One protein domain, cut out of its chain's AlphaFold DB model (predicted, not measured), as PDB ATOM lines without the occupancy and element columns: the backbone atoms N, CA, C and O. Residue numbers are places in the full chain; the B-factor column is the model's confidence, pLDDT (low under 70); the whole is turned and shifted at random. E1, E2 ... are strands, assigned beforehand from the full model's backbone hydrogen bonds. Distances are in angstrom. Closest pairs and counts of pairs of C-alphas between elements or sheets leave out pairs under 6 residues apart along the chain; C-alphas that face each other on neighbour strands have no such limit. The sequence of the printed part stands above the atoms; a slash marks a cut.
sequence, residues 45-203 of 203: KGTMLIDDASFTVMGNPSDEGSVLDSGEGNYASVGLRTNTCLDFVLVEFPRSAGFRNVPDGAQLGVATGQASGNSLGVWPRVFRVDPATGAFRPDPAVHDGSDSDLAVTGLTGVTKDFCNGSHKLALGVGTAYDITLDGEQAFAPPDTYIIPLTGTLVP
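This is residues 45 to 203 of the 203 residues of an uncharacterized protein of Salinihabitans flavidus (UniProt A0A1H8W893). With little regular structure, this is a sandwich of two sheets partly face to face: a strongly twisted one built on long E5 and E7, and small E6, E3, E8, with long loops. The 159 printed residues hold eight named strands, E1 to E8 in order, 51 residues, all strand, both sheets antiparallel. It is compact, radius of gyration of the C-alphas 16.0 A, spanning 48 by 30 by 26 A.

E1, residues 56 to 58, begins at C-alpha (39.549, -47.188, -42.231). E2 is 76 to 82, E3 88 to 92, E4 108 to 113, E5 119 to 129, 29.3 A, E6 150 to 152, E7 165 to 175, 33.5 A. E8, 198 to 202, ends at C-alpha (36.003, -29.764, -16.676).

E1 and E2 lie on one side of E7, N 58 to O 173 2.8 A, N 80 to O 167 2.8 A; E5 on the other, N 125 to O 172 2.8 A. E4 and E5 form a hairpin, N 111 to O 120 2.9 A. Inner E3 pairs with E6, N 91 to O 150 2.8 A, and E8, N 90 to O 200 2.9 A. Between sheets, E5 and E6 come closest at C-alphas of Val 126 and Val 152, 7.2 A.

The C-alphas farthest apart, Asn 83 and Gln 185, are 48.5 A apart; the printed part has no cut. Long links include E7 to E8; 49 residues, among them 49 to 74, have pLDDT under 70.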
ATOM      1  N   LYS A  45      34.685 -29.559 -40.263       65.56
ATOM      2  CA  LYS A  45      34.653 -30.656 -41.233       65.56
ATOM      3  C   LYS A  45      36.026 -31.287 -41.406       65.56
ATOM      4  O   LYS A  45      36.980 -30.606 -41.778       65.56
ATOM      5  N   GLY A  46      36.062 -32.601 -41.254       68.31
ATOM      6  CA  GLY A  46      37.052 -33.458 -41.886       68.31
ATOM      7  C   GLY A  46      36.330 -34.579 -42.632       68.31
ATOM      8  O   GLY A  46      35.153 -34.840 -42.372       68.31
ATOM      9  N   THR A  47      36.999 -35.183 -43.604       65.31
ATOM     10  CA  THR A  47      36.413 -36.198 -44.481       65.31
ATOM     11  C   THR A  47      37.271 -37.451 -44.513       65.31
ATOM     12  O   THR A  47      38.489 -37.393 -44.670       65.31
ATOM     13  N   MET A  48      36.599 -38.593 -44.425       70.75
ATOM     14  CA  MET A  48      37.168 -39.915 -44.639       70.75
ATOM     15  C   MET A  48      36.464 -40.552 -45.826       70.75
ATOM     16  O   MET A  48      35.241 -40.453 -45.937       70.75
ATOM     17  N   LEU A  49      37.227 -41.198 -46.702       68.12
ATOM     18  CA  LEU A  49      36.674 -42.047 -47.746       68.12
ATOM     19  C   LEU A  49      36.858 -43.501 -47.322       68.12
ATOM     20  O   LEU A  49      37.973 -43.893 -46.996       68.12
ATOM     21  N   ILE A  50      35.770 -44.266 -47.335       68.12
ATOM     22  CA  ILE A  50      35.784 -45.720 -47.161       68.12
ATOM     23  C   ILE A  50      35.444 -46.305 -48.529       68.12
ATOM     24  O   ILE A  50      34.311 -46.164 -48.992       68.12
ATOM     25  N   ASP A  51      36.427 -46.889 -49.205       68.00
ATOM     26  CA  ASP A  51      36.278 -47.455 -50.550       68.00
ATOM     27  C   ASP A  51      36.492 -48.976 -50.605       68.00
ATOM     28  O   ASP A  51      36.252 -49.590 -51.649       68.00
ATOM     29  N   ASP A  52      36.851 -49.607 -49.483       64.50
ATOM     30  CA  ASP A  52      36.977 -51.054 -49.348       64.50
ATOM     31  C   ASP A  52      36.562 -51.585 -47.958       64.50
ATOM     32  O   ASP A  52      36.045 -50.856 -47.114       64.50
ATOM     33  N   ALA A  53      36.698 -52.906 -47.770       59.69
ATOM     34  CA  ALA A  53      36.265 -53.629 -46.565       59.69
ATOM     35  C   ALA A  53      37.221 -53.469 -45.379       59.69
ATOM     36  O   ALA A  53      36.991 -54.051 -44.321       59.69
ATOM     37  N   SER A  54      38.346 -52.788 -45.583       69.62
ATOM     38  CA  SER A  54      39.351 -52.634 -44.552       69.62
ATOM     39  C   SER A  54      38.896 -51.617 -43.514       69.62
ATOM     40  O   SER A  54      38.123 -50.688 -43.771       69.62
ATOM     41  N   PHE A  55      39.380 -51.817 -42.294       69.31
ATOM     42  CA  PHE A  55      39.165 -50.863 -41.229       69.31
ATOM     43  C   PHE A  55      39.854 -49.543 -41.582       69.31
ATOM     44  O   PHE A  55      41.078 -49.473 -41.651       69.31
ATOM     45  N   THR A  56      39.060 -48.503 -41.820       68.50
ATOM     46  CA  THR A  56      39.549 -47.188 -42.231       68.50
ATOM     47  C   THR A  56      39.521 -46.241 -41.039       68.50
ATOM     48  O   THR A  56      38.570 -46.229 -40.253       68.50
ATOM     49  N   VAL A  57      40.566 -45.427 -40.893       66.19
ATOM     50  CA  VAL A  57      40.685 -44.458 -39.801       66.19
ATOM     51  C   VAL A  57      40.964 -43.062 -40.347       66.19
ATOM     52  O   VAL A  57      41.718 -42.884 -41.298       66.19
ATOM     53  N   MET A  58      40.362 -42.066 -39.706       63.56
ATOM     54  CA  MET A  58      40.534 -40.637 -39.930       63.56
ATOM     55  C   MET A  58      41.138 -39.989 -38.691       63.56
ATOM     56  O   MET A  58      40.708 -40.264 -37.569       63.56
ATOM     57  N   GLY A  59      42.094 -39.084 -38.908       47.66
ATOM     58  CA  GLY A  59      42.725 -38.288 -37.854       47.66
ATOM     59  C   GLY A  59      43.695 -39.062 -36.963       47.66
ATOM     60  O   GLY A  59      44.097 -38.528 -35.940       47.66
ATOM     61  N   ASN A  60      44.049 -40.300 -37.312       45.25
ATOM     62  CA  ASN A  60      45.004 -41.096 -36.553       45.25
ATOM     63  C   ASN A  60      46.384 -41.021 -37.202       45.25
ATOM     64  O   ASN A  60      46.466 -41.550 -38.306       45.25
ATOM     65  N   PRO A  61      47.440 -40.536 -36.507       44.72
ATOM     66  CA  PRO A  61      48.825 -40.776 -36.902       44.72
ATOM     67  C   PRO A  61      49.113 -42.275 -36.792       44.72
ATOM     68  O   PRO A  61      49.668 -42.738 -35.800       44.72
ATOM     69  N   SER A  62      48.683 -43.061 -37.776       38.62
ATOM     70  CA  SER A  62      49.006 -44.482 -37.845       38.62
ATOM     71  C   SER A  62      49.603 -44.875 -39.168       38.62
ATOM     72  O   SER A  62      49.078 -44.557 -40.232       38.62
ATOM     73  N   ASP A  63      50.592 -45.741 -39.039       39.38
ATOM     74  CA  ASP A  63      51.260 -46.528 -40.068       39.38
ATOM     75  C   ASP A  63      50.320 -47.510 -40.817       39.38
ATOM     76  O   ASP A  63      50.787 -48.356 -41.578       39.38
ATOM     77  N   GLU A  64      49.000 -47.428 -40.600       39.91
ATOM     78  CA  GLU A  64      47.991 -48.415 -41.017       39.91
ATOM     79  C   GLU A  64      46.831 -47.810 -41.843       39.91
ATOM     80  O   GLU A  64      45.889 -48.519 -42.187       39.91
ATOM     81  N   GLY A  65      46.896 -46.521 -42.210       40.56
ATOM     82  CA  GLY A  65      45.886 -45.838 -43.039       40.56
ATOM     83  C   GLY A  65      46.449 -45.251 -44.341       40.56
ATOM     84  O   GLY A  65      47.621 -44.895 -44.427       40.56
ATOM     85  N   SER A  66      45.609 -45.122 -45.377       37.72
ATOM     86  CA  SER A  66      45.989 -44.594 -46.705       37.72
ATOM     87  C   SER A  66      46.147 -43.065 -46.769       37.72
ATOM     88  O   SER A  66      46.575 -42.531 -47.795       37.72
ATOM     89  N   VAL A  67      45.827 -42.344 -45.688       42.25
ATOM     90  CA  VAL A  67      45.869 -40.878 -45.620       42.25
ATOM     91  C   VAL A  67      46.970 -40.466 -44.647       42.25
ATOM     92  O   VAL A  67      46.781 -40.505 -43.440       42.25
ATOM     93  N   LEU A  68      48.132 -40.093 -45.186       42.41
ATOM     94  CA  LEU A  68      49.282 -39.624 -44.412       42.41
ATOM     95  C   LEU A  68      48.941 -38.367 -43.595       42.41
ATOM     96  O   LEU A  68      48.646 -37.308 -44.159       42.41
ATOM     97  N   ASP A  69      49.068 -38.482 -42.273       47.47
ATOM     98  CA  ASP A  69      49.033 -37.389 -41.308       47.47
ATOM     99  C   ASP A  69      50.183 -36.406 -41.512       47.47
ATOM    100  O   ASP A  69      51.351 -36.655 -41.213       47.47
ATOM    101  N   SER A  70      49.820 -35.217 -41.961       41.34
ATOM    102  CA  SER A  70      50.549 -33.992 -41.658       41.34
ATOM    103  C   SER A  70      49.537 -33.005 -41.077       41.34
ATOM    104  O   SER A  70      48.333 -33.237 -41.175       41.34
ATOM    105  N   GLY A  71      49.980 -31.906 -40.461       43.81
ATOM    106  CA  GLY A  71      49.095 -30.892 -39.859       43.81
ATOM    107  C   GLY A  71      48.031 -30.284 -40.799       43.81
ATOM    108  O   GLY A  71      47.206 -29.495 -40.339       43.81
ATOM    109  N   GLU A  72      48.024 -30.678 -42.079       50.03
ATOM    110  CA  GLU A  72      47.025 -30.414 -43.125       50.03
ATOM    111  C   GLU A  72      45.980 -31.543 -43.311       50.03
ATOM    112  O   GLU A  72      45.251 -31.550 -44.301       50.03
ATOM    113  N   GLY A  73      45.906 -32.525 -42.405       52.62
ATOM    114  CA  GLY A  73      44.988 -33.661 -42.520       52.62
ATOM    115  C   GLY A  73      43.507 -33.263 -42.644       52.62
ATOM    116  O   GLY A  73      43.063 -32.224 -42.155       52.62
ATOM    117  N   ASN A  74      42.703 -34.134 -43.258       62.59
ATOM    118  CA  ASN A  74      41.244 -34.025 -43.242       62.59
ATOM    119  C   ASN A  74      40.717 -34.455 -41.860       62.59
ATOM    120  O   ASN A  74      40.305 -35.596 -41.689       62.59
ATOM    121  N   TYR A  75      40.736 -33.557 -40.872       70.38
ATOM    122  CA  TYR A  75      40.173 -33.759 -39.526       70.38
ATOM    123  C   TYR A  75      39.220 -32.619 -39.144       70.38
ATOM    124  O   TYR A  75      39.275 -31.535 -39.715       70.38
ATOM    125  N   ALA A  76      38.322 -32.855 -38.186       76.81
ATOM    126  CA  ALA A  76      37.607 -31.761 -37.527       76.81
ATOM    127  C   ALA A  76      38.430 -31.291 -36.321       76.81
ATOM    128  O   ALA A  76      39.124 -32.096 -35.709       76.81
ATOM    129  N   SER A  77      38.393 -30.009 -35.965       79.81
ATOM    130  CA  SER A  77      39.133 -29.514 -34.803       79.81
ATOM    131  C   SER A  77      38.397 -28.458 -34.005       79.81
ATOM    132  O   SER A  77      37.584 -27.698 -34.532       79.81
ATOM    133  N   VAL A  78      38.715 -28.442 -32.715       83.69
ATOM    134  CA  VAL A  78      38.198 -27.504 -31.726       83.69
ATOM    135  C   VAL A  78      39.397 -26.849 -31.047       83.69
ATOM    136  O   VAL A  78      40.297 -27.534 -30.550       83.69
ATOM    137  N   GLY A  79      39.416 -25.525 -31.063       86.88
ATOM    138  CA  GLY A  79      40.326 -24.698 -30.301       86.88
ATOM    139  C   GLY A  79      39.802 -24.524 -28.880       86.88
ATOM    140  O   GLY A  79      38.611 -24.331 -28.654       86.88
ATOM    141  N   LEU A  80      40.699 -24.592 -27.905       86.94
ATOM    142  CA  LEU A  80      40.415 -24.313 -26.505       86.94
ATOM    143  C   LEU A  80      41.289 -23.146 -26.062       86.94
ATOM    144  O   LEU A  80      42.515 -23.250 -26.066       86.94
ATOM    145  N   ARG A  81      40.669 -22.043 -25.654       89.19
ATOM    146  CA  ARG A  81      41.356 -20.928 -24.995       89.19
ATOM    147  C   ARG A  81      40.992 -20.936 -23.526       89.19
ATOM    148  O   ARG A  81      39.812 -20.994 -23.204       89.19
ATOM    149  N   THR A  82      41.972 -20.873 -22.637       88.81
ATOM    150  CA  THR A  82      41.732 -20.832 -21.188       88.81
ATOM    151  C   THR A  82      42.576 -19.730 -20.563       88.81
ATOM    152  O   THR A  82      43.658 -19.426 -21.065       88.81
ATOM    153  N   ASN A  83      42.107 -19.148 -19.459       87.44
ATOM    154  CA  ASN A  83      42.924 -18.318 -18.566       87.44
ATOM    155  C   ASN A  83      43.205 -19.011 -17.211       87.44
ATOM    156  O   ASN A  83      44.005 -18.520 -16.416       87.44
ATOM    157  N   THR A  84      42.584 -20.173 -16.977       86.75
ATOM    158  CA  THR A  84      42.733 -21.037 -15.799       86.75
ATOM    159  C   THR A  84      43.161 -22.445 -16.216       86.75
ATOM    160  O   THR A  84      43.074 -22.799 -17.388       86.75
ATOM    161  N   CYS A  85      43.621 -23.268 -15.279       86.50
ATOM    162  CA  CYS A  85      43.887 -24.673 -15.569       86.50
ATOM    163  C   CYS A  85      42.605 -25.498 -15.485       86.50
ATOM    164  O   CYS A  85      41.930 -25.452 -14.462       86.50
ATOM    165  N   LEU A  86      42.316 -26.249 -16.548       83.75
ATOM    166  CA  LEU A  86      41.249 -27.248 -16.584       83.75
ATOM    167  C   LEU A  86      41.828 -28.646 -16.382       83.75
ATOM    168  O   LEU A  86      42.897 -28.957 -16.924       83.75
ATOM    169  N   ASP A  87      41.106 -29.488 -15.647       81.50
ATOM    170  CA  ASP A  87      41.472 -30.878 -15.409       81.50
ATOM    171  C   ASP A  87      41.528 -31.668 -16.726       81.50
ATOM    172  O   ASP A  87      42.566 -32.262 -17.035       81.50
ATOM    173  N   PHE A  88      40.449 -31.633 -17.518       82.00
ATOM    174  CA  PHE A  88      40.340 -32.300 -18.821       82.00
ATOM    175  C   PHE A  88      39.210 -31.713 -19.688       82.00
ATOM    176  O   PHE A  88      38.386 -30.916 -19.234       82.00
ATOM    177  N   VAL A  89      39.166 -32.130 -20.957       81.06
ATOM    178  CA  VAL A  89      38.024 -31.903 -21.855       81.06
ATOM    179  C   VAL A  89      37.314 -33.228 -22.073       81.06
ATOM    180  O   VAL A  89      37.950 -34.204 -22.465       81.06
ATOM    181  N   LEU A  90      36.008 -33.265 -21.823       84.62
ATOM    182  CA  LEU A  90      35.169 -34.423 -22.108       84.62
ATOM    183  C   LEU A  90      34.539 -34.265 -23.492       84.62
ATOM    184  O   LEU A  90      33.931 -33.232 -23.769       84.62
ATOM    185  N   VAL A  91      34.675 -35.272 -24.353       81.12
ATOM    186  CA  VAL A  91      34.029 -35.317 -25.668       81.12
ATOM    187  C   VAL A  91      33.047 -36.482 -25.707       81.12
ATOM    188  O   VAL A  91      33.428 -37.643 -25.569       81.12
ATOM    189  N   GLU A  92      31.777 -36.153 -25.915       84.12
ATOM    190  CA  GLU A  92      30.648 -37.080 -25.893       84.12
ATOM    191  C   GLU A  92      30.099 -37.304 -27.310       84.12
ATOM    192  O   GLU A  92      30.035 -36.384 -28.138       84.12
ATOM    193  N   PHE A  93      29.665 -38.537 -27.571       83.94
ATOM    194  CA  PHE A  93      29.171 -39.011 -28.867       83.94
ATOM    195  C   PHE A  93      27.870 -39.800 -28.647       83.94
ATOM    196  O   PHE A  93      27.751 -40.493 -27.633       83.94
ATOM    197  N   PRO A  94      26.888 -39.777 -29.572       85.69
ATOM    198  CA  PRO A  94      25.760 -40.698 -29.502       85.69
ATOM    199  C   PRO A  94      26.262 -42.130 -29.594       85.69
ATOM    200  O   PRO A  94      27.093 -42.427 -30.452       85.69
ATOM    201  N   ARG A  95      25.726 -43.017 -28.752       86.62
ATOM    202  CA  ARG A  95      26.141 -44.420 -28.706       86.62
ATOM    203  C   ARG A  95      24.991 -45.374 -28.954       86.62
ATOM    204  O   ARG A  95      23.854 -45.106 -28.570       86.62
ATOM    205  N   SER A  96      25.315 -46.512 -29.555       89.69
ATOM    206  CA  SER A  96      24.398 -47.640 -29.695       89.69
ATOM    207  C   SER A  96      25.151 -48.960 -29.579       89.69
ATOM    208  O   SER A  96      26.358 -49.035 -29.802       89.69
ATOM    209  N   ALA A  97      24.411 -50.005 -29.227       90.69
ATOM    210  CA  ALA A  97      24.868 -51.388 -29.268       90.69
ATOM    211  C   ALA A  97      24.192 -52.137 -30.430       90.69
ATOM    212  O   ALA A  97      23.280 -51.607 -31.070       90.69
ATOM    213  N   GLY A  98      24.620 -53.380 -30.667       90.88
ATOM    214  CA  GLY A  98      24.048 -54.252 -31.704       90.88
ATOM    215  C   GLY A  98      24.606 -53.992 -33.101       90.88
ATOM    216  O   GLY A  98      23.893 -54.162 -34.090       90.88
ATOM    217  N   PHE A  99      25.853 -53.526 -33.178       92.12
ATOM    218  CA  PHE A  99      26.585 -53.428 -34.433       92.12
ATOM    219  C   PHE A  99      27.161 -54.788 -34.831       92.12
ATOM    220  O   PHE A  99      27.592 -55.569 -33.984       92.12
ATOM    221  N   ARG A 100      27.196 -55.044 -36.136       91.19
ATOM    222  CA  ARG A 100      27.855 -56.207 -36.730       91.19
ATOM    223  C   ARG A 100      29.365 -56.046 -36.706       91.19
ATOM    224  O   ARG A 100      29.881 -54.932 -36.690       91.19
ATOM    225  N   ASN A 101      30.057 -57.182 -36.766       88.44
ATOM    226  CA  ASN A 101      31.513 -57.266 -36.915       88.44
ATOM    227  C   ASN A 101      32.301 -56.520 -35.825       88.44
ATOM    228  O   ASN A 101      33.437 -56.100 -36.039       88.44
ATOM    229  N   VAL A 102      31.713 -56.413 -34.633       86.50
ATOM    230  CA  VAL A 102      32.358 -55.908 -33.418       86.50
ATOM    231  C   VAL A 102      32.101 -56.861 -32.250       86.50
ATOM    232  O   VAL A 102      31.218 -57.715 -32.354       86.50
ATOM    233  N   PRO A 103      32.873 -56.776 -31.150       86.56
ATOM    234  CA  PRO A 103      32.657 -57.629 -29.987       86.56
ATOM    235  C   PRO A 103      31.233 -57.520 -29.424       86.56
ATOM    236  O   PRO A 103      30.658 -56.431 -29.362       86.56
ATOM    237  N   ASP A 104      30.685 -58.647 -28.964       83.50
ATOM    238  CA  ASP A 104      29.361 -58.684 -28.342       83.50
ATOM    239  C   ASP A 104      29.275 -57.705 -27.162       83.50
ATOM    240  O   ASP A 104      30.105 -57.716 -26.251       83.50
ATOM    241  N   GLY A 105      28.237 -56.867 -27.166       82.94
ATOM    242  CA  GLY A 105      28.009 -55.863 -26.124       82.94
ATOM    243  C   GLY A 105      28.805 -54.565 -26.285       82.94
ATOM    244  O   GLY A 105      28.637 -53.675 -25.450       82.94
ATOM    245  N   ALA A 106      29.612 -54.419 -27.344       85.50
ATOM    246  CA  ALA A 106      30.288 -53.162 -27.649       85.50
ATOM    247  C   ALA A 106      29.284 -52.006 -27.820       85.50
ATOM    248  O   ALA A 106      28.236 -52.153 -28.461       85.50
ATOM    249  N   GLN A 107      29.625 -50.846 -27.259       87.06
ATOM    250  CA  GLN A 107      28.920 -49.584 -27.461       87.06
ATOM    251  C   GLN A 107      29.777 -48.679 -28.337       87.06
ATOM    252  O   GLN A 107      30.786 -48.137 -27.892       87.06
ATOM    253  N   LEU A 108      29.364 -48.506 -29.588       87.69
ATOM    254  CA  LEU A 108      30.077 -47.664 -30.545       87.69
ATOM    255  C   LEU A 108      29.430 -46.291 -30.641       87.69
ATOM    256  O   LEU A 108      28.235 -46.142 -30.368       87.69
ATOM    257  N   GLY A 109      30.208 -45.311 -31.101       88.25
ATOM    258  CA  GLY A 109      29.659 -44.057 -31.593       88.25
ATOM    259  C   GLY A 109      28.763 -44.302 -32.813       88.25
ATOM    260  O   GLY A 109      28.963 -45.269 -33.549       88.25
ATOM    261  N   VAL A 110      27.781 -43.431 -33.042       90.81
ATOM    262  CA  VAL A 110      26.844 -43.548 -34.170       90.81
ATOM    263  C   VAL A 110      27.040 -42.399 -35.151       90.81
ATOM    264  O   VAL A 110      26.836 -41.233 -34.807       90.81
ATOM    265  N   ALA A 111      27.388 -42.739 -36.390       91.56
ATOM    266  CA  ALA A 111      27.310 -41.842 -37.532       91.56
ATOM    267  C   ALA A 111      26.013 -42.102 -38.308       91.56
ATOM    268  O   ALA A 111      25.659 -43.253 -38.554       91.56
ATOM    269  N   THR A 112      25.309 -41.050 -38.724       93.69
ATOM    270  CA  THR A 112      24.035 -41.172 -39.449       93.69
ATOM    271  C   THR A 112      24.183 -40.672 -40.878       93.69
ATOM    272  O   THR A 112      24.633 -39.545 -41.102       93.69
ATOM    273  N   GLY A 113      23.793 -41.505 -41.843       93.06
ATOM    274  CA  GLY A 113      23.782 -41.163 -43.261       93.06
ATOM    275  C   GLY A 113      22.789 -40.038 -43.547       93.06
ATOM    276  O   GLY A 113      21.615 -40.137 -43.190       93.06
ATOM    277  N   GLN A 114      23.243 -38.953 -44.176       92.31
ATOM    278  CA  GLN A 114      22.402 -37.781 -44.427       92.31
ATOM    279  C   GLN A 114      21.245 -38.069 -45.387       92.31
ATOM    280  O   GLN A 114      20.170 -37.490 -45.228       92.31
ATOM    281  N   ALA A 115      21.463 -38.926 -46.388       92.94
ATOM    282  CA  ALA A 115      20.450 -39.264 -47.382       92.94
ATOM    283  C   ALA A 115      19.706 -40.562 -47.044       92.94
ATOM    284  O   ALA A 115      18.494 -40.652 -47.239       92.94
ATOM    285  N   SER A 116      20.428 -41.570 -46.557       92.00
ATOM    286  CA  SER A 116      19.901 -42.905 -46.265       92.00
ATOM    287  C   SER A 116      19.226 -43.000 -44.899       92.00
ATOM    288  O   SER A 116      18.310 -43.803 -44.738       92.00
ATOM    289  N   GLY A 117      19.671 -42.208 -43.919       92.12
ATOM    290  CA  GLY A 117      19.285 -42.358 -42.516       92.12
ATOM    291  C   GLY A 117      19.870 -43.600 -41.834       92.12
ATOM    292  O   GLY A 117      19.539 -43.843 -40.677       92.12
ATOM    293  N   ASN A 118      20.721 -44.370 -42.522       92.69
ATOM    294  CA  ASN A 118      21.342 -45.564 -41.957       92.69
ATOM    295  C   ASN A 118      22.403 -45.199 -40.917       92.69
ATOM    296  O   ASN A 118      23.022 -44.129 -40.970       92.69
ATOM    297  N   SER A 119      22.634 -46.129 -40.004       93.94
ATOM    298  CA  SER A 119      23.592 -46.019 -38.920       93.94
ATOM    299  C   SER A 119      24.891 -46.725 -39.290       93.94
ATOM    300  O   SER A 119      24.907 -47.890 -39.686       93.94
ATOM    301  N   LEU A 120      26.001 -46.028 -39.088       92.69
ATOM    302  CA  LEU A 120      27.345 -46.577 -39.195       92.69
ATOM    303  C   LEU A 120      28.020 -46.478 -37.827       92.69
ATOM    304  O   LEU A 120      28.059 -45.403 -37.223       92.69
ATOM    305  N   GLY A 121      28.494 -47.611 -37.319       91.12
ATOM    306  CA  GLY A 121      29.176 -47.691 -36.035       91.12
ATOM    307  C   GLY A 121      30.609 -47.207 -36.167       91.12
ATOM    308  O   GLY A 121      31.337 -47.648 -37.049       91.12
ATOM    309  N   VAL A 122      31.017 -46.296 -35.292       87.12
ATOM    310  CA  VAL A 122      32.326 -45.643 -35.358       87.12
ATOM    311  C   VAL A 122      33.052 -45.726 -34.018       87.12
ATOM    312  O   VAL A 122      32.443 -45.617 -32.953       87.12
ATOM    313  N   TRP A 123      34.374 -45.857 -34.069       83.50
ATOM    314  CA  TRP A 123      35.271 -45.637 -32.937       83.50
ATOM    315  C   TRP A 123      35.754 -44.190 -32.965       83.50
ATOM    316  O   TRP A 123      36.656 -43.872 -33.747       83.50
ATOM    317  N   PRO A 124      35.155 -43.292 -32.169       79.12
ATOM    318  CA  PRO A 124      35.606 -41.916 -32.121       79.12
ATOM    319  C   PRO A 124      37.021 -41.822 -31.553       79.12
ATOM    320  O   PRO A 124      37.440 -42.639 -30.734       79.12
ATOM    321  N   ARG A 125      37.762 -40.812 -32.000       77.81
ATOM    322  CA  ARG A 125      39.124 -40.531 -31.555       77.81
ATOM    323  C   ARG A 125      39.300 -39.041 -31.339       77.81
ATOM    324  O   ARG A 125      38.779 -38.230 -32.106       77.81
ATOM    325  N   VAL A 126      40.064 -38.681 -30.319       77.62
ATOM    326  CA  VAL A 126      40.468 -37.298 -30.077       77.62
ATOM    327  C   VAL A 126      41.967 -37.279 -29.851       77.62
ATOM    328  O   VAL A 126      42.506 -38.101 -29.117       77.62
ATOM    329  N   PHE A 127      42.631 -36.331 -30.493       77.19
ATOM    330  CA  PHE A 127      44.066 -36.138 -30.410       77.19
ATOM    331  C   PHE A 127      44.353 -34.711 -30.003       77.19
ATOM    332  O   PHE A 127      43.660 -33.771 -30.396       77.19
ATOM    333  N   ARG A 128      45.436 -34.525 -29.263       78.81
ATOM    334  CA  ARG A 128      45.974 -33.188 -29.048       78.81
ATOM    335  C   ARG A 128      46.906 -32.834 -30.185       78.81
ATOM    336  O   ARG A 128      47.702 -33.661 -30.625       78.81
ATOM    337  N   VAL A 129      46.812 -31.594 -30.640       77.12
ATOM    338  CA  VAL A 129      47.707 -31.064 -31.664       77.12
ATOM    339  C   VAL A 129      48.816 -30.297 -30.967       77.12
ATOM    340  O   VAL A 129      48.560 -29.368 -30.200       77.12
ATOM    341  N   ASP A 130      50.058 -30.691 -31.222       75.31
ATOM    342  CA  ASP A 130      51.216 -29.926 -30.791       75.31
ATOM    343  C   ASP A 130      51.219 -28.564 -31.510       75.31
ATOM    344  O   ASP A 130      51.276 -28.529 -32.740       75.31
ATOM    345  N   PRO A 131      51.160 -27.432 -30.790       71.81
ATOM    346  CA  PRO A 131      51.047 -26.123 -31.428       71.81
ATOM    347  C   PRO A 131      52.328 -25.693 -32.157       71.81
ATOM    348  O   PRO A 131      52.266 -24.818 -33.017       71.81
ATOM    349  N   ALA A 132      53.484 -26.274 -31.822       76.31
ATOM    350  CA  ALA A 132      54.762 -25.950 -32.447       76.31
ATOM    351  C   ALA A 132      55.011 -26.774 -33.716       76.31
ATOM    352  O   ALA A 132      55.570 -26.258 -34.681       76.31
ATOM    353  N   THR A 133      54.622 -28.050 -33.714       73.56
ATOM    354  CA  THR A 133      54.901 -28.976 -34.826       73.56
ATOM    355  C   THR A 133      53.679 -29.301 -35.681       73.56
ATOM    356  O   THR A 133      53.834 -29.820 -36.783       73.56
ATOM    357  N   GLY A 134      52.467 -29.029 -35.193       72.69
ATOM    358  CA  GLY A 134      51.215 -29.466 -35.813       72.69
ATOM    359  C   GLY A 134      50.979 -30.976 -35.728       72.69
ATOM    360  O   GLY A 134      50.002 -31.466 -36.289       72.69
ATOM    361  N   ALA A 135      51.862 -31.720 -35.055       71.56
ATOM    362  CA  ALA A 135      51.766 -33.167 -34.955       71.56
ATOM    363  C   ALA A 135      50.643 -33.581 -34.003       71.56
ATOM    364  O   ALA A 135      50.468 -32.997 -32.926       71.56
ATOM    365  N   PHE A 136      49.919 -34.633 -34.380       72.81
ATOM    366  CA  PHE A 136      49.017 -35.318 -33.469       72.81
ATOM    367  C   PHE A 136      49.827 -36.065 -32.425       72.81
ATOM    368  O   PHE A 136      50.738 -36.830 -32.739       72.81
ATOM    369  N   ARG A 137      49.490 -35.825 -31.164       69.25
ATOM    370  CA  ARG A 137      50.025 -36.599 -30.059       69.25
ATOM    371  C   ARG A 137      49.058 -37.748 -29.795       69.25
ATOM    372  O   ARG A 137      47.909 -37.465 -29.446       69.25
ATOM    373  N   PRO A 138      49.485 -39.006 -29.996       57.25
ATOM    374  CA  PRO A 138      48.656 -40.150 -29.663       57.25
ATOM    375  C   PRO A 138      48.431 -40.147 -28.150       57.25
ATOM    376  O   PRO A 138      49.374 -40.318 -27.379       57.25
ATOM    377  N   ASP A 139      47.190 -39.907 -27.737       57.38
ATOM    378  CA  ASP A 139      46.738 -40.258 -26.394       57.38
ATOM    379  C   ASP A 139      46.430 -41.768 -26.415       57.38
ATOM    380  O   ASP A 139      45.889 -42.255 -27.412       57.38
ATOM    381  N   PRO A 140      46.776 -42.550 -25.377       47.50
ATOM    382  CA  PRO A 140      46.665 -44.013 -25.389       47.50
ATOM    383  C   PRO A 140      45.227 -44.566 -25.412       47.50
ATOM    384  O   PRO A 140      45.023 -45.752 -25.164       47.50
ATOM    385  N   ALA A 141      44.223 -43.764 -25.752       46.91
ATOM    386  CA  ALA A 141      42.835 -44.188 -25.831       46.91
ATOM    387  C   ALA A 141      42.520 -44.810 -27.207       46.91
ATOM    388  O   ALA A 141      41.810 -44.245 -28.041       46.91
ATOM    389  N   VAL A 142      43.063 -46.002 -27.469       44.97
ATOM    390  CA  VAL A 142      42.474 -46.906 -28.464       44.97
ATOM    391  C   VAL A 142      41.204 -47.463 -27.827       44.97
ATOM    392  O   VAL A 142      41.270 -48.383 -27.020       44.97
ATOM    393  N   HIS A 143      40.054 -46.863 -28.141       51.88
ATOM    394  CA  HIS A 143      38.765 -47.325 -27.629       51.88
ATOM    395  C   HIS A 143      38.460 -48.718 -28.174       51.88
ATOM    396  O   HIS A 143      38.284 -48.899 -29.377       51.88
ATOM    397  N   ASP A 144      38.340 -49.698 -27.288       49.44
ATOM    398  CA  ASP A 144      37.975 -51.081 -27.609       49.44
ATOM    399  C   ASP A 144      36.448 -51.295 -27.694       49.44
ATOM    400  O   ASP A 144      35.955 -52.420 -27.653       49.44
ATOM    401  N   GLY A 145      35.675 -50.211 -27.835       49.12
ATOM    402  CA  GLY A 145      34.210 -50.247 -27.860       49.12
ATOM    403  C   GLY A 145      33.564 -50.555 -26.503       49.12
ATOM    404  O   GLY A 145      32.340 -50.668 -26.444       49.12
ATOM    405  N   SER A 146      34.349 -50.689 -25.425       53.44
ATOM    406  CA  SER A 146      33.845 -50.829 -24.051       53.44
ATOM    407  C   SER A 146      33.898 -49.524 -23.248       53.44
ATOM    408  O   SER A 146      33.118 -49.350 -22.310       53.44
ATOM    409  N   ASP A 147      34.770 -48.593 -23.641       54.72
ATOM    410  CA  ASP A 147      34.989 -47.348 -22.910       54.72
ATOM    411  C   ASP A 147      33.915 -46.270 -23.166       54.72
ATOM    412  O   ASP A 147      33.356 -46.134 -24.260       54.72
ATOM    413  N   SER A 148      33.640 -45.492 -22.115       57.97
ATOM    414  CA  SER A 148      32.774 -44.304 -22.112       57.97
ATOM    415  C   SER A 148      33.434 -43.090 -22.781       57.97
ATOM    416  O   SER A 148      34.534 -43.195 -23.310       57.97
ATOM    417  N   ASP A 149      32.720 -41.961 -22.791       67.81
ATOM    418  CA  ASP A 149      33.106 -40.653 -23.339       67.81
ATOM    419  C   ASP A 149      34.611 -40.336 -23.274       67.81
ATOM    420  O   ASP A 149      35.309 -40.683 -22.318       67.81
ATOM    421  N   LEU A 150      35.116 -39.641 -24.296       74.69
ATOM    422  CA  LEU A 150      36.549 -39.394 -24.445       74.69
ATOM    423  C   LEU A 150      36.995 -38.291 -23.488       74.69
ATOM    424  O   LEU A 150      36.687 -37.119 -23.701       74.69
ATOM    425  N   ALA A 151      37.752 -38.650 -22.454       75.88
ATOM    426  CA  ALA A 151      38.441 -37.680 -21.615       75.88
ATOM    427  C   ALA A 151      39.824 -37.381 -22.204       75.88
ATOM    428  O   ALA A 151      40.704 -38.238 -22.241       75.88
ATOM    429  N   VAL A 152      40.024 -36.144 -22.651       74.81
ATOM    430  CA  VAL A 152      41.314 -35.676 -23.156       74.81
ATOM    431  C   VAL A 152      42.058 -35.009 -22.016       74.81
ATOM    432  O   VAL A 152      41.570 -34.021 -21.465       74.81
ATOM    433  N   THR A 153      43.235 -35.530 -21.676       73.31
ATOM    434  CA  THR A 153      44.054 -35.018 -20.569       73.31
ATOM    435  C   THR A 153      45.293 -34.276 -21.068       73.31
ATOM    436  O   THR A 153      45.531 -34.079 -22.263       73.31
ATOM    437  N   GLY A 154      46.075 -33.783 -20.117       65.31
ATOM    438  CA  GLY A 154      47.285 -33.028 -20.357       65.31
ATOM    439  C   GLY A 154      48.463 -33.751 -20.992       65.31
ATOM    440  O   GLY A 154      48.497 -34.966 -21.073       65.31
ATOM    441  N   LEU A 155      49.495 -32.989 -21.391       64.31
ATOM    442  CA  LEU A 155      50.741 -33.507 -21.987       64.31
ATOM    443  C   LEU A 155      51.495 -34.371 -20.982       64.31
ATOM    444  O   LEU A 155      52.234 -35.276 -21.353       64.31
ATOM    445  N   THR A 156      51.337 -34.032 -19.713       66.00
ATOM    446  CA  THR A 156      51.966 -34.668 -18.568       66.00
ATOM    447  C   THR A 156      51.130 -35.822 -18.013       66.00
ATOM    448  O   THR A 156      51.598 -36.509 -17.108       66.00
ATOM    449  N   GLY A 157      49.908 -36.039 -18.523       62.69
ATOM    450  CA  GLY A 157      48.945 -36.998 -17.969       62.69
ATOM    451  C   GLY A 157      48.421 -36.619 -16.578       62.69
ATOM    452  O   GLY A 157      47.782 -37.432 -15.915       62.69
ATOM    453  N   VAL A 158      48.710 -35.400 -16.110       65.38
ATOM    454  CA  VAL A 158      48.238 -34.871 -14.829       65.38
ATOM    455  C   VAL A 158      46.942 -34.088 -15.064       65.38
ATOM    456  O   VAL A 158      46.801 -33.389 -16.068       65.38
ATOM    457  N   THR A 159      46.001 -34.178 -14.124       62.56
ATOM    458  CA  THR A 159      44.879 -33.233 -14.013       62.56
ATOM    459  C   THR A 159      45.440 -31.807 -13.950       62.56
ATOM    460  O   THR A 159      46.299 -31.560 -13.101       62.56
ATOM    461  N   LYS A 160      44.950 -30.880 -14.788       66.69
ATOM    462  CA  LYS A 160      45.337 -29.445 -14.863       66.69
ATOM    463  C   LYS A 160      46.443 -29.073 -15.837       66.69
ATOM    464  O   LYS A 160      47.306 -28.268 -15.506       66.69
ATOM    465  N   ASP A 161      46.403 -29.593 -17.052       73.12
ATOM    466  CA  ASP A 161      47.410 -29.248 -18.070       73.12
ATOM    467  C   ASP A 161      46.857 -28.380 -19.212       73.12
ATOM    468  O   ASP A 161      47.608 -27.845 -20.029       73.12
ATOM    469  N   PHE A 162      45.539 -28.183 -19.255       81.31
ATOM    470  CA  PHE A 162      44.926 -27.127 -20.057       81.31
ATOM    471  C   PHE A 162      44.958 -25.815 -19.270       81.31
ATOM    472  O   PHE A 162      43.922 -25.280 -18.884       81.31
ATOM    473  N   CYS A 163      46.166 -25.348 -18.959       85.81
ATOM    474  CA  CYS A 163      46.411 -24.068 -18.299       85.81
ATOM    475  C   CYS A 163      46.350 -22.896 -19.277       85.81
ATOM    476  O   CYS A 163      46.221 -23.094 -20.485       85.81
ATOM    477  N   ASN A 164      46.472 -21.685 -18.726       87.62
ATOM    478  CA  ASN A 164      46.394 -20.427 -19.460       87.62
ATOM    479  C   ASN A 164      47.107 -20.491 -20.821       87.62
ATOM    480  O   ASN A 164      48.323 -20.705 -20.886       87.62
ATOM    481  N   GLY A 165      46.343 -20.298 -21.892       87.31
ATOM    482  CA  GLY A 165      46.838 -20.360 -23.258       87.31
ATOM    483  C   GLY A 165      45.824 -20.905 -24.257       87.31
ATOM    484  O   GLY A 165      44.632 -21.038 -23.976       87.31
ATOM    485  N   SER A 166      46.338 -21.207 -25.450       87.88
ATOM    486  CA  SER A 166      45.585 -21.794 -26.556       87.88
ATOM    487  C   SER A 166      46.007 -23.241 -26.761       87.88
ATOM    488  O   SER A 166      47.195 -23.544 -26.875       87.88
ATOM    489  N   HIS A 167      45.021 -24.117 -26.878       86.06
ATOM    490  CA  HIS A 167      45.170 -25.546 -27.105       86.06
ATOM    491  C   HIS A 167      44.322 -25.939 -28.308       86.06
ATOM    492  O   HIS A 167      43.337 -25.272 -28.620       86.06
ATOM    493  N   LYS A 168      44.687 -27.026 -28.985       84.50
ATOM    494  CA  LYS A 168      43.929 -27.530 -30.130       84.50
ATOM    495  C   LYS A 168      43.706 -29.026 -29.999       84.50
ATOM    496  O   LYS A 168      44.639 -29.782 -29.714       84.50
ATOM    497  N   LEU A 169      42.462 -29.427 -30.222       82.19
ATOM    498  CA  LEU A 169      42.009 -30.808 -30.232       82.19
ATOM    499  C   LEU A 169      41.603 -31.179 -31.659       82.19
ATOM    500  O   LEU A 169      40.805 -30.479 -32.281       82.19
ATOM    501  N   ALA A 170      42.165 -32.260 -32.182       80.75
ATOM    502  CA  ALA A 170      41.772 -32.872 -33.441       80.75
ATOM    503  C   ALA A 170      40.819 -34.037 -33.167       80.75
ATOM    504  O   ALA A 170      41.036 -34.829 -32.255       80.75
ATOM    505  N   LEU A 171      39.761 -34.129 -33.962       79.75
ATOM    506  CA  LEU A 171      38.705 -35.125 -33.857       79.75
ATOM    507  C   LEU A 171      38.798 -36.049 -35.072       79.75
ATOM    508  O   LEU A 171      38.854 -35.592 -36.218       79.75
ATOM    509  N   GLY A 172      38.807 -37.347 -34.799       77.44
ATOM    510  CA  GLY A 172      38.929 -38.417 -35.775       77.44
ATOM    511  C   GLY A 172      37.966 -39.558 -35.470       77.44
ATOM    512  O   GLY A 172      37.269 -39.554 -34.455       77.44
ATOM    513  N   VAL A 173      37.908 -40.535 -36.369       79.25
ATOM    514  CA  VAL A 173      37.022 -41.703 -36.259       79.25
ATOM    515  C   VAL A 173      37.657 -42.904 -36.941       79.25
ATOM    516  O   VAL A 173      38.335 -42.746 -37.948       79.25
ATOM    517  N   GLY A 174      37.431 -44.106 -36.426       80.81
ATOM    518  CA  GLY A 174      37.680 -45.354 -37.144       80.81
ATOM    519  C   GLY A 174      36.369 -46.062 -37.455       80.81
ATOM    520  O   GLY A 174      35.478 -46.067 -36.611       80.81
ATOM    521  N   THR A 175      36.224 -46.650 -38.639       85.25
ATOM    522  CA  THR A 175      35.066 -47.484 -39.009       85.25
ATOM    523  C   THR A 175      35.376 -48.348 -40.232       85.25
ATOM    524  O   THR A 175      36.367 -48.138 -40.922       85.25
ATOM    525  N   ALA A 176      34.509 -49.311 -40.523       84.69
ATOM    526  CA  ALA A 176      34.443 -50.027 -41.795       84.69
ATOM    527  C   ALA A 176      32.995 -49.997 -42.311       84.69
ATOM    528  O   ALA A 176      32.074 -49.762 -41.528       84.69
ATOM    529  N   TYR A 177      32.771 -50.195 -43.615       87.12
ATOM    530  CA  TYR A 177      31.421 -50.079 -44.192       87.12
ATOM    531  C   TYR A 177      30.444 -51.152 -43.692       87.12
ATOM    532  O   TYR A 177      29.244 -51.047 -43.924       87.12
ATOM    533  N   ASP A 178      30.931 -52.219 -43.071       89.25
ATOM    534  CA  ASP A 178      30.149 -53.367 -42.616       89.25
ATOM    535  C   ASP A 178      29.778 -53.296 -41.123       89.25
ATOM    536  O   ASP A 178      29.059 -54.161 -40.620       89.25
ATOM    537  N   ILE A 179      30.177 -52.224 -40.430       91.50
ATOM    538  CA  ILE A 179      29.836 -51.953 -39.026       91.50
ATOM    539  C   ILE A 179      28.468 -51.280 -38.954       91.50
ATOM    540  O   ILE A 179      28.311 -50.092 -38.675       91.50
ATOM    541  N   THR A 180      27.445 -52.059 -39.262       94.06
ATOM    542  CA  THR A 180      26.045 -51.623 -39.346       94.06
ATOM    543  C   THR A 180      25.221 -52.253 -38.230       94.06
ATOM    544  O   THR A 180      25.620 -53.269 -37.662       94.06
ATOM    545  N   LEU A 181      24.070 -51.674 -37.886       93.50
ATOM    546  CA  LEU A 181      23.183 -52.254 -36.869       93.50
ATOM    547  C   LEU A 181      22.530 -53.554 -37.358       93.50
ATOM    548  O   LEU A 181      22.156 -53.661 -38.526       93.50
ATOM    549  N   ASP A 182      22.272 -54.499 -36.449       88.44
ATOM    550  CA  ASP A 182      21.712 -55.828 -36.749       88.44
ATOM    551  C   ASP A 182      20.327 -55.843 -37.435       88.44
ATOM    552  O   ASP A 182      19.918 -56.872 -37.979       88.44
ATOM    553  N   GLY A 183      19.635 -54.702 -37.519       89.31
ATOM    554  CA  GLY A 183      18.390 -54.519 -38.281       89.31
ATOM    555  C   GLY A 183      18.530 -53.774 -39.617       89.31
ATOM    556  O   GLY A 183      17.553 -53.662 -40.353       89.31
ATOM    557  N   GLU A 184      19.717 -53.261 -39.938       93.75
ATOM    558  CA  GLU A 184      19.988 -52.494 -41.159       93.75
ATOM    559  C   GLU A 184      20.667 -53.359 -42.233       93.75
ATOM    560  O   GLU A 184      20.932 -54.548 -42.020       93.75
ATOM    561  N   GLN A 185      20.948 -52.778 -43.405       89.81
ATOM    562  CA  GLN A 185      21.718 -53.449 -44.461       89.81
ATOM    563  C   GLN A 185      23.085 -53.878 -43.923       89.81
ATOM    564  O   GLN A 185      23.689 -53.142 -43.155       89.81
ATOM    565  N   ALA A 186      23.580 -55.050 -44.336       89.94
ATOM    566  CA  ALA A 186      24.870 -55.572 -43.870       89.94
ATOM    567  C   ALA A 186      26.049 -54.645 -44.209       89.94
ATOM    568  O   ALA A 186      27.043 -54.628 -43.492       89.94
ATOM    569  N   PHE A 187      25.910 -53.869 -45.283       90.00
ATOM    570  CA  PHE A 187      26.874 -52.871 -45.714       90.00
ATOM    571  C   PHE A 187      26.199 -51.506 -45.777       90.00
ATOM    572  O   PHE A 187      25.080 -51.377 -46.285       90.00
ATOM    573  N   ALA A 188      26.890 -50.495 -45.272       90.25
ATOM    574  CA  ALA A 188      26.473 -49.112 -45.321       90.25
ATOM    575  C   ALA A 188      26.396 -48.653 -46.790       90.25
ATOM    576  O   ALA A 188      27.372 -48.797 -47.532       90.25
ATOM    577  N   PRO A 189      25.254 -48.120 -47.258       89.81
ATOM    578  CA  PRO A 189      25.157 -47.582 -48.608       89.81
ATOM    579  C   PRO A 189      26.081 -46.364 -48.781       89.81
ATOM    580  O   PRO A 189      26.358 -45.672 -47.794       89.81
ATOM    581  N   PRO A 190      26.504 -46.048 -50.021       88.00
ATOM    582  CA  PRO A 190      27.219 -44.810 -50.314       88.00
ATOM    583  C   PRO A 190      26.417 -43.589 -49.849       88.00
ATOM    584  O   PRO A 190      25.330 -43.319 -50.360       88.00
ATOM    585  N   ASP A 191      26.951 -42.866 -48.869       89.50
ATOM    586  CA  ASP A 191      26.325 -41.698 -48.250       89.50
ATOM    587  C   ASP A 191      27.395 -40.868 -47.521       89.50
ATOM    588  O   ASP A 191      28.528 -41.311 -47.324       89.50
ATOM    589  N   THR A 192      27.037 -39.658 -47.105       87.81
ATOM    590  CA  THR A 192      27.802 -38.888 -46.124       87.81
ATOM    591  C   THR A 192      27.256 -39.194 -44.737       87.81
ATOM    592  O   THR A 192      26.124 -38.832 -44.426       87.81
ATOM    593  N   TYR A 193      28.060 -39.838 -43.897       87.50
ATOM    594  CA  TYR A 193      27.693 -40.142 -42.515       87.50
ATOM    595  C   TYR A 193      28.221 -39.052 -41.582       87.50
ATOM    596  O   TYR A 193      29.405 -38.719 -41.612       87.50
ATOM    597  N   ILE A 194      27.337 -38.479 -40.766       88.31
ATOM    598  CA  ILE A 194      27.661 -37.390 -39.838       88.31
ATOM    599  C   ILE A 194      27.559 -37.886 -38.405       88.31
ATOM    600  O   ILE A 194      26.601 -38.565 -38.045       88.31
ATOM    601  N   ILE A 195      28.525 -37.493 -37.580       85.12
ATOM    602  CA  ILE A 195      28.553 -37.798 -36.150       85.12
ATOM    603  C   ILE A 195      28.399 -36.476 -35.404       85.12
ATOM    604  O   ILE A 195      29.250 -35.598 -35.565       85.12
ATOM    605  N   PRO A 196      27.322 -36.282 -34.630       82.88
ATOM    606  CA  PRO A 196      27.197 -35.110 -33.782       82.88
ATOM    607  C   PRO A 196      28.074 -35.280 -32.535       82.88
ATOM    608  O   PRO A 196      28.171 -36.372 -31.982       82.88
ATOM    609  N   LEU A 197      28.708 -34.190 -32.107       80.25
ATOM    610  CA  LEU A 197      29.722 -34.174 -31.051       80.25
ATOM    611  C   LEU A 197      29.372 -33.115 -30.017       80.25
ATOM    612  O   LEU A 197      28.960 -32.015 -30.392       80.25
ATOM    613  N   THR A 198      29.580 -33.427 -28.740       82.94
ATOM    614  CA  THR A 198      29.480 -32.451 -27.645       82.94
ATOM    615  C   THR A 198      30.806 -32.391 -26.898       82.94
ATOM    616  O   THR A 198      31.391 -33.426 -26.603       82.94
ATOM    617  N   GLY A 199      31.298 -31.181 -26.629       80.75
ATOM    618  CA  GLY A 199      32.510 -30.950 -25.842       80.75
ATOM    619  C   GLY A 199      32.181 -30.221 -24.542       80.75
ATOM    620  O   GLY A 199      31.533 -29.176 -24.581       80.75
ATOM    621  N   THR A 200      32.658 -30.746 -23.415       83.94
ATOM    622  CA  THR A 200      32.444 -30.194 -22.072       83.94
ATOM    623  C   THR A 200      33.788 -29.894 -21.407       83.94
ATOM    624  O   THR A 200      34.688 -30.733 -21.379       83.94
ATOM    625  N   LEU A 201      33.928 -28.684 -20.860       83.12
ATOM    626  CA  LEU A 201      35.107 -28.265 -20.101       83.12
ATOM    627  C   LEU A 201      34.970 -28.662 -18.633       83.12
ATOM    628  O   LEU A 201      33.971 -28.311 -18.005       83.12
ATOM    629  N   VAL A 202      35.976 -29.350 -18.085       82.12
ATOM    630  CA  VAL A 202      36.003 -29.764 -16.676       82.12
ATOM    631  C   VAL A 202      37.111 -29.000 -15.935       82.12
ATOM    632  O   VAL A 202      38.286 -29.255 -16.211       82.12
ATOM    633  N   PRO A 203      36.763 -28.030 -15.061       76.88
ATOM    634  CA  PRO A 203      37.721 -27.236 -14.282       76.88
ATOM    635  C   PRO A 203      38.476 -28.026 -13.212       76.88
ATOM    636  O   PRO A 203      37.854 -28.940 -12.630       76.88
TER     637      PRO A 203